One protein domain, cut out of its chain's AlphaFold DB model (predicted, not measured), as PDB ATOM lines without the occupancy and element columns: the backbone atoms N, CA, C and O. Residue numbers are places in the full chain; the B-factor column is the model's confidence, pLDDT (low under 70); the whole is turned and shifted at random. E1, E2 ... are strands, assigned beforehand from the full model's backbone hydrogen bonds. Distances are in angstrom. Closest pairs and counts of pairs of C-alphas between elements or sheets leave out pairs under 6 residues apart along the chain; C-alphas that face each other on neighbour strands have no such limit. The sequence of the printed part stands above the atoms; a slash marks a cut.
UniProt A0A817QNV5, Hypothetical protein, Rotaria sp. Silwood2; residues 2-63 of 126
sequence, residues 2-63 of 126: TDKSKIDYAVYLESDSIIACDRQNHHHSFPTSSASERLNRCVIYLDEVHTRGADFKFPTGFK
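What this domain is: This is residues 2 to 63 of the 126 residues of the protein "Hypothetical protein" of Rotaria sp. Silwood2 (UniProt A0A817QNV5). With little regular structure, this is one small, twisted sheet of four strands; a long loop, residues 30 to 41, joins its edge strands, and the tail, residues 45 to 63, runs on past E4 and folds back. The 62 printed residues hold E1 to E4, just 18 residues, all strand, with no named helix. The sheet is mixed, in the order E3, E2, E1, E4. The whole is compact, radius of gyration of the C-alphas 11.6 A, spanning 35 by 27 by 20 A.

How they stand to each other: Start at E1, residues 9 to 14, and E2, residues 17 to 22: this antiparallel hairpin has N 12 and O 19 2.9 A apart. E3, residues 27 to 29, makes a second hairpin with E2, N 28 to O 20 being 2.8 A; E1, E2 and E3 form a meander, each strand antiparallel to the one before. E4, residues 42 to 44, is parallel to E1, N 11 to O 43 2.8 A. E3 and E4 are apart.

Where its parts are: Find C-alpha 9 at (431.342, 371.867, 477.253); E1 runs 15.0 A from there. E2 spans 16.1 A, E3 7.0 A and E4 6.1 A, ending at C-alpha 44 (428.142, 374.765, 484.493).

The domain as a whole: The farthest C-alphas, Thr 2 and Val 49, are 35.4 A apart. The printed part has no cut; the link E3 to E4 is long. Residues 2 to 5 and 46 to 63 have pLDDT under 70.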
ATOM      1  N   THR A   2     423.879 359.548 469.972       48.97
ATOM      2  CA  THR A   2     424.973 360.220 470.692       48.97
ATOM      3  C   THR A   2     424.905 359.878 472.177       48.97
ATOM      4  O   THR A   2     423.839 359.972 472.786       48.97
ATOM      5  N   ASP A   3     426.029 359.449 472.744       63.50
ATOM      6  CA  ASP A   3     426.150 359.060 474.146       63.50
ATOM      7  C   ASP A   3     425.761 360.221 475.080       63.50
ATOM      8  O   ASP A   3     426.468 361.225 475.183       63.50
ATOM      9  N   LYS A   4     424.622 360.078 475.766       50.72
ATOM     10  CA  LYS A   4     424.090 361.076 476.711       50.72
ATOM     11  C   LYS A   4     424.931 361.200 477.989       50.72
ATOM     12  O   LYS A   4     424.621 362.044 478.824       50.72
ATOM     13  N   SER A   5     425.951 360.360 478.182       57.94
ATOM     14  CA  SER A   5     426.927 360.503 479.269       57.94
ATOM     15  C   SER A   5     428.074 361.462 478.928       57.94
ATOM     16  O   SER A   5     428.774 361.917 479.832       57.94
ATOM     17  N   LYS A   6     428.253 361.825 477.649       72.56
ATOM     18  CA  LYS A   6     429.328 362.726 477.222       72.56
ATOM     19  C   LYS A   6     428.960 364.197 477.390       72.56
ATOM     20  O   LYS A   6     428.142 364.735 476.637       72.56
ATOM     21  N   ILE A   7     429.669 364.830 478.319       81.50
ATOM     22  CA  ILE A   7     429.816 366.281 478.423       81.50
ATOM     23  C   ILE A   7     430.739 366.779 477.303       81.50
ATOM     24  O   ILE A   7     431.834 366.236 477.096       81.50
ATOM     25  N   ASP A   8     430.275 367.806 476.597       84.38
ATOM     26  CA  ASP A   8     430.981 368.469 475.499       84.38
ATOM     27  C   ASP A   8     431.582 369.812 475.918       84.38
ATOM     28  O   ASP A   8     432.617 370.189 475.374       84.38
ATOM     29  N   TYR A   9     430.951 370.512 476.869       84.00
ATOM     30  CA  TYR A   9     431.342 371.867 477.253       84.00
ATOM     31  C   TYR A   9     431.430 372.038 478.770       84.00
ATOM     32  O   TYR A   9     430.595 371.520 479.515       84.00
ATOM     33  N   ALA A  10     432.405 372.822 479.218       85.75
ATOM     34  CA  ALA A  10     432.408 373.454 480.531       85.75
ATOM     35  C   ALA A  10     431.971 374.916 480.369       85.75
ATOM     36  O   ALA A  10     432.467 375.606 479.486       85.75
ATOM     37  N   VAL A  11     431.040 375.390 481.189       84.31
ATOM     38  CA  VAL A  11     430.506 376.755 481.125       84.31
ATOM     39  C   VAL A  11     430.833 377.467 482.425       84.31
ATOM     40  O   VAL A  11     430.561 376.923 483.490       84.31
ATOM     41  N   TYR A  12     431.415 378.657 482.357       79.12
ATOM     42  CA  TYR A  12     431.832 379.421 483.533       79.12
ATOM     43  C   TYR A  12     431.732 380.928 483.270       79.12
ATOM     44  O   TYR A  12     431.582 381.357 482.126       79.12
ATOM     45  N   LEU A  13     431.794 381.732 484.333       76.62
ATOM     46  CA  LEU A  13     431.833 383.189 484.230       76.62
ATOM     47  C   LEU A  13     433.284 383.684 484.152       76.62
ATOM     48  O   LEU A  13     434.140 383.241 484.918       76.62
ATOM     49  N   GLU A  14     433.557 384.614 483.247       76.19
ATOM     50  CA  GLU A  14     434.846 385.283 483.081       76.19
ATOM     51  C   GLU A  14     434.607 386.751 482.744       76.19
ATOM     52  O   GLU A  14     433.997 387.050 481.720       76.19
ATOM     53  N   SER A  15     435.071 387.661 483.607       72.56
ATOM     54  CA  SER A  15     434.968 389.114 483.391       72.56
ATOM     55  C   SER A  15     433.558 389.553 482.953       72.56
ATOM     56  O   SER A  15     433.380 390.126 481.880       72.56
ATOM     57  N   ASP A  16     432.546 389.195 483.751       72.31
ATOM     58  CA  ASP A  16     431.109 389.441 483.517       72.31
ATOM     59  C   ASP A  16     430.495 388.776 482.271       72.31
ATOM     60  O   ASP A  16     429.323 388.987 481.955       72.31
ATOM     61  N   SER A  17     431.244 387.924 481.571       75.88
ATOM     62  CA  SER A  17     430.776 387.188 480.397       75.88
ATOM     63  C   SER A  17     430.686 385.691 480.674       75.88
ATOM     64  O   SER A  17     431.530 385.109 481.348       75.88
ATOM     65  N   ILE A  18     429.656 385.034 480.136       82.06
ATOM     66  CA  ILE A  18     429.514 383.577 480.236       82.06
ATOM     67  C   ILE A  18     430.283 382.937 479.078       82.06
ATOM     68  O   ILE A  18     429.979 383.185 477.907       82.06
ATOM     69  N   ILE A  19     431.249 382.086 479.407       86.56
ATOM     70  CA  ILE A  19     432.137 381.418 478.457       86.56
ATOM     71  C   ILE A  19     431.856 379.918 478.455       86.56
ATOM     72  O   ILE A  19     431.701 379.306 479.508       86.56
ATOM     73  N   ALA A  20     431.799 379.327 477.262       88.62
ATOM     74  CA  ALA A  20     431.776 377.887 477.048       88.62
ATOM     75  C   ALA A  20     433.139 377.427 476.528       88.62
ATOM     76  O   ALA A  20     433.582 377.876 475.475       88.62
ATOM     77  N   CYS A  21     433.787 376.510 477.232       89.00
ATOM     78  CA  CYS A  21     435.014 375.859 476.803       89.00
ATOM     79  C   CYS A  21     434.698 374.440 476.317       89.00
ATOM     80  O   CYS A  21     434.040 373.673 477.025       89.00
ATOM     81  N   ASP A  22     435.112 374.106 475.094       87.00
ATOM     82  CA  ASP A  22     434.935 372.768 474.527       87.00
ATOM     83  C   ASP A  22     436.047 371.789 474.954       87.00
ATOM     84  O   ASP A  22     437.010 372.131 475.640       87.00
ATOM     85  N   ARG A  23     435.934 370.524 474.536       80.88
ATOM     86  CA  ARG A  23     436.925 369.480 474.865       80.88
ATOM     87  C   ARG A  23     438.302 369.692 474.224       80.88
ATOM     88  O   ARG A  23     439.234 368.977 474.584       80.88
ATOM     89  N   GLN A  24     438.407 370.585 473.245       82.12
ATOM     90  CA  GLN A  24     439.654 370.979 472.591       82.12
ATOM     91  C   GLN A  24     440.239 372.250 473.219       82.12
ATOM     92  O   GLN A  24     441.264 372.735 472.749       82.12
ATOM     93  N   ASN A  25     439.635 372.743 474.305       78.44
ATOM     94  CA  ASN A  25     440.017 373.963 474.998       78.44
ATOM     95  C   ASN A  25     439.793 375.239 474.163       78.44
ATOM     96  O   ASN A  25     440.466 376.245 474.373       78.44
ATOM     97  N   HIS A  26     438.863 375.216 473.200       82.94
ATOM     98  CA  HIS A  26     438.434 376.446 472.540       82.94
ATOM     99  C   HIS A  26     437.332 377.124 473.343       82.94
ATOM    100  O   HIS A  26     436.378 376.486 473.799       82.94
ATOM    101  N   HIS A  27     437.459 378.440 473.453       87.44
ATOM    102  CA  HIS A  27     436.563 379.290 474.214       87.44
ATOM    103  C   HIS A  27     435.566 379.961 473.282       87.44
ATOM    104  O   HIS A  27     435.931 380.574 472.280       87.44
ATOM    105  N   HIS A  28     434.296 379.863 473.646       87.75
ATOM    106  CA  HIS A  28     433.182 380.411 472.894       87.75
ATOM    107  C   HIS A  28     432.350 381.293 473.813       87.75
ATOM    108  O   HIS A  28     432.140 380.967 474.983       87.75
ATOM    109  N   SER A  29     431.815 382.386 473.273       88.38
ATOM    110  CA  SER A  29     430.769 383.139 473.964       88.38
ATOM    111  C   SER A  29     429.554 382.229 474.139       88.38
ATOM    112  O   SER A  29     428.979 381.762 473.155       88.38
ATOM    113  N   PHE A  30     429.178 381.927 475.385       85.44
ATOM    114  CA  PHE A  30     428.121 380.955 475.658       85.44
ATOM    115  C   PHE A  30     426.796 381.313 474.960       85.44
ATOM    116  O   PHE A  30     426.271 380.426 474.281       85.44
ATOM    117  N   PRO A  31     426.291 382.570 475.014       83.44
ATOM    118  CA  PRO A  31     425.021 382.946 474.388       83.44
ATOM    119  C   PRO A  31     424.937 382.653 472.888       83.44
ATOM    120  O   PRO A  31     423.864 382.310 472.401       83.44
ATOM    121  N   THR A  32     426.049 382.770 472.157       86.62
ATOM    122  CA  THR A  32     426.089 382.582 470.695       86.62
ATOM    123  C   THR A  32     426.641 381.221 470.268       86.62
ATOM    124  O   THR A  32     426.624 380.892 469.085       86.62
ATOM    125  N   SER A  33     427.136 380.420 471.211       87.50
ATOM    126  CA  SER A  33     427.703 379.099 470.941       87.50
ATOM    127  C   SER A  33     426.641 378.001 470.894       87.50
ATOM    128  O   SER A  33     425.596 378.093 471.533       87.50
ATOM    129  N   SER A  34     426.971 376.868 470.272       87.56
ATOM    130  CA  SER A  34     426.133 375.661 470.327       87.56
ATOM    131  C   SER A  34     425.981 375.061 471.733       87.56
ATOM    132  O   SER A  34     425.205 374.122 471.913       87.56
ATOM    133  N   ALA A  35     426.731 375.548 472.729       84.69
ATOM    134  CA  ALA A  35     426.608 375.101 474.111       84.69
ATOM    135  C   ALA A  35     425.302 375.591 474.765       84.69
ATOM    136  O   ALA A  35     424.755 374.883 475.614       84.69
ATOM    137  N   SER A  36     424.763 376.748 474.350       84.81
ATOM    138  CA  SER A  36     423.511 377.296 474.898       84.81
ATOM    139  C   SER A  36     422.287 376.448 474.543       84.81
ATOM    140  O   SER A  36     421.375 376.296 475.353       84.81
ATOM    141  N   GLU A  37     422.307 375.807 473.375       83.94
ATOM    142  CA  GLU A  37     421.248 374.908 472.900       83.94
ATOM    143  C   GLU A  37     421.409 373.466 473.412       83.94
ATOM    144  O   GLU A  37     420.495 372.648 473.300       83.94
ATOM    145  N   ARG A  38     422.579 373.120 473.969       85.56
ATOM    146  CA  ARG A  38     422.965 371.747 474.349       85.56
ATOM    147  C   ARG A  38     423.290 371.620 475.829       85.56
ATOM    148  O   ARG A  38     424.192 370.880 476.212       85.56
ATOM    149  N   LEU A  39     422.525 372.299 476.675       81.25
ATOM    150  CA  LEU A  39     422.758 372.359 478.121       81.25
ATOM    151  C   LEU A  39     422.831 370.999 478.823       81.25
ATOM    152  O   LEU A  39     423.555 370.846 479.799       81.25
ATOM    153  N   ASN A  40     422.158 369.977 478.297       75.69
ATOM    154  CA  ASN A  40     422.273 368.600 478.782       75.69
ATOM    155  C   ASN A  40     423.652 367.953 478.520       75.69
ATOM    156  O   ASN A  40     423.869 366.806 478.906       75.69
ATOM    157  N   ARG A  41     424.549 368.653 477.820       81.75
ATOM    158  CA  ARG A  41     425.937 368.275 477.518       81.75
ATOM    159  C   ARG A  41     426.939 369.293 478.071       81.75
ATOM    160  O   ARG A  41     428.113 369.238 477.706       81.75
ATOM    161  N   CYS A  42     426.487 370.195 478.939       83.56
ATOM    162  CA  CYS A  42     427.302 371.222 479.570       83.56
ATOM    163  C   CYS A  42     427.462 370.925 481.065       83.56
ATOM    164  O   CYS A  42     426.510 370.517 481.729       83.56
ATOM    165  N   VAL A  43     428.655 371.164 481.602       81.06
ATOM    166  CA  VAL A  43     428.880 371.302 483.046       81.06
ATOM    167  C   VAL A  43     429.020 372.787 483.329       81.06
ATOM    168  O   VAL A  43     429.916 373.422 482.786       81.06
ATOM    169  N   ILE A  44     428.122 373.345 484.136       81.38
ATOM    170  CA  ILE A  44     428.142 374.765 484.493       81.38
ATOM    171  C   ILE A  44     428.838 374.900 485.846       81.38
ATOM    172  O   ILE A  44     428.422 374.277 486.821       81.38
ATOM    173  N   TYR A  45     429.893 375.702 485.888       71.94
ATOM    174  CA  TYR A  45     430.608 376.081 487.094       71.94
ATOM    175  C   TYR A  45     430.167 377.481 487.524       71.94
ATOM    176  O   TYR A  45     430.223 378.429 486.738       71.94
ATOM    177  N   LEU A  46     429.729 377.596 488.775       69.12
ATOM    178  CA  LEU A  46     429.333 378.848 489.404       69.12
ATOM    179  C   LEU A  46     430.216 379.024 490.639       69.12
ATOM    180  O   LEU A  46     430.161 378.205 491.551       69.12
ATOM    181  N   ASP A  47     431.056 380.053 490.638       60.38
ATOM    182  CA  ASP A  47     431.864 380.438 491.797       60.38
ATOM    183  C   ASP A  47     431.070 381.426 492.662       60.38
ATOM    184  O   ASP A  47     430.523 382.402 492.138       60.38
ATOM    185  N   GLU A  48     431.020 381.183 493.976       53.00
ATOM    186  CA  GLU A  48     430.363 382.022 494.986       53.00
ATOM    187  C   GLU A  48     430.806 383.497 494.953       53.00
ATOM    188  O   GLU A  48     429.993 384.381 495.231       53.00
ATOM    189  N   VAL A  49     432.059 383.796 494.586       52.91
ATOM    190  CA  VAL A  49     432.582 385.178 494.569       52.91
ATOM    191  C   VAL A  49     432.210 385.918 493.282       52.91
ATOM    192  O   VAL A  49     431.855 387.095 493.328       52.91
ATOM    193  N   HIS A  50     432.246 385.233 492.136       47.00
ATOM    194  CA  HIS A  50     432.085 385.860 490.817       47.00
ATOM    195  C   HIS A  50     430.653 385.798 490.265       47.00
ATOM    196  O   HIS A  50     430.318 386.560 489.368       47.00
ATOM    197  N   THR A  51     429.779 384.928 490.785       50.06
ATOM    198  CA  THR A  51     428.378 384.804 490.322       50.06
ATOM    199  C   THR A  51     427.370 385.590 491.157       50.06
ATOM    200  O   THR A  51     426.168 385.568 490.874       50.06
ATOM    201  N   ARG A  52     427.833 386.332 492.169       43.31
ATOM    202  CA  ARG A  52     426.974 387.133 493.044       43.31
ATOM    203  C   ARG A  52     426.342 388.285 492.250       43.31
ATOM    204  O   ARG A  52     426.979 389.300 492.000       43.31
ATOM    205  N   GLY A  53     425.078 388.116 491.859       45.34
ATOM    206  CA  GLY A  53     424.327 389.087 491.051       45.34
ATOM    207  C   GLY A  53     424.237 388.764 489.553       45.34
ATOM    208  O   GLY A  53     423.596 389.517 488.823       45.34
ATOM    209  N   ALA A  54     424.813 387.649 489.086       49.91
ATOM    210  CA  ALA A  54     424.607 387.170 487.721       49.91
ATOM    211  C   ALA A  54     423.246 386.460 487.614       49.91
ATOM    212  O   ALA A  54     423.043 385.387 488.186       49.91
ATOM    213  N   ASP A  55     422.305 387.054 486.876       49.31
ATOM    214  CA  ASP A  55     420.948 386.522 486.696       49.31
ATOM    215  C   ASP A  55     420.965 385.367 485.674       49.31
ATOM    216  O   ASP A  55     420.660 385.523 484.487       49.31
ATOM    217  N   PHE A  56     421.403 384.182 486.114       50.59
ATOM    218  CA  PHE A  56     421.357 382.974 485.293       50.59
ATOM    219  C   PHE A  56     419.902 382.541 485.104       50.59
ATOM    220  O   PHE A  56     419.310 381.850 485.935       50.59
ATOM    221  N   LYS A  57     419.325 382.899 483.955       52.00
ATOM    222  CA  LYS A  57     418.060 382.320 483.497       52.00
ATOM    223  C   LYS A  57     418.299 380.891 483.044       52.00
ATOM    224  O   LYS A  57     418.548 380.607 481.873       52.00
ATOM    225  N   PHE A  58     418.236 379.982 484.001       51.97
ATOM    226  CA  PHE A  58     418.227 378.565 483.717       51.97
ATOM    227  C   PHE A  58     416.991 378.196 482.881       51.97
ATOM    228  O   PHE A  58     415.888 378.665 483.180       51.97
ATOM    229  N   PRO A  59     417.125 377.342 481.850       48.47
ATOM    230  CA  PRO A  59     415.962 376.843 481.142       48.47
ATOM    231  C   PRO A  59     415.061 376.046 482.075       48.47
ATOM    232  O   PRO A  59     415.497 375.454 483.068       48.47
ATOM    233  N   THR A  60     413.791 375.977 481.700       44.94
ATOM    234  CA  THR A  60     412.770 375.234 482.427       44.94
ATOM    235  C   THR A  60     413.225 373.787 482.658       44.94
ATOM    236  O   THR A  60     413.437 373.030 481.713       44.94
ATOM    237  N   GLY A  61     413.404 373.404 483.928       43.31
ATOM    238  CA  GLY A  61     413.839 372.060 484.331       43.31
ATOM    239  C   GLY A  61     415.225 371.978 484.976       43.31
ATOM    240  O   GLY A  61     415.559 370.919 485.517       43.31
ATOM    241  N   PHE A  62     415.999 373.063 484.974       41.91
ATOM    242  CA  PHE A  62     417.160 373.221 485.850       41.91
ATOM    243  C   PHE A  62     416.692 373.591 487.260       41.91
ATOM    244  O   PHE A  62     415.831 374.452 487.435       41.91
ATOM    245  N   LYS A  63     417.245 372.917 488.267       47.59
ATOM    246  CA  LYS A  63     417.035 373.248 489.674       47.59
ATOM    247  C   LYS A  63     418.394 373.616 490.251       47.59
ATOM    248  O   LYS A  63     419.293 372.780 490.230       47.59
TER     249      LYS A  63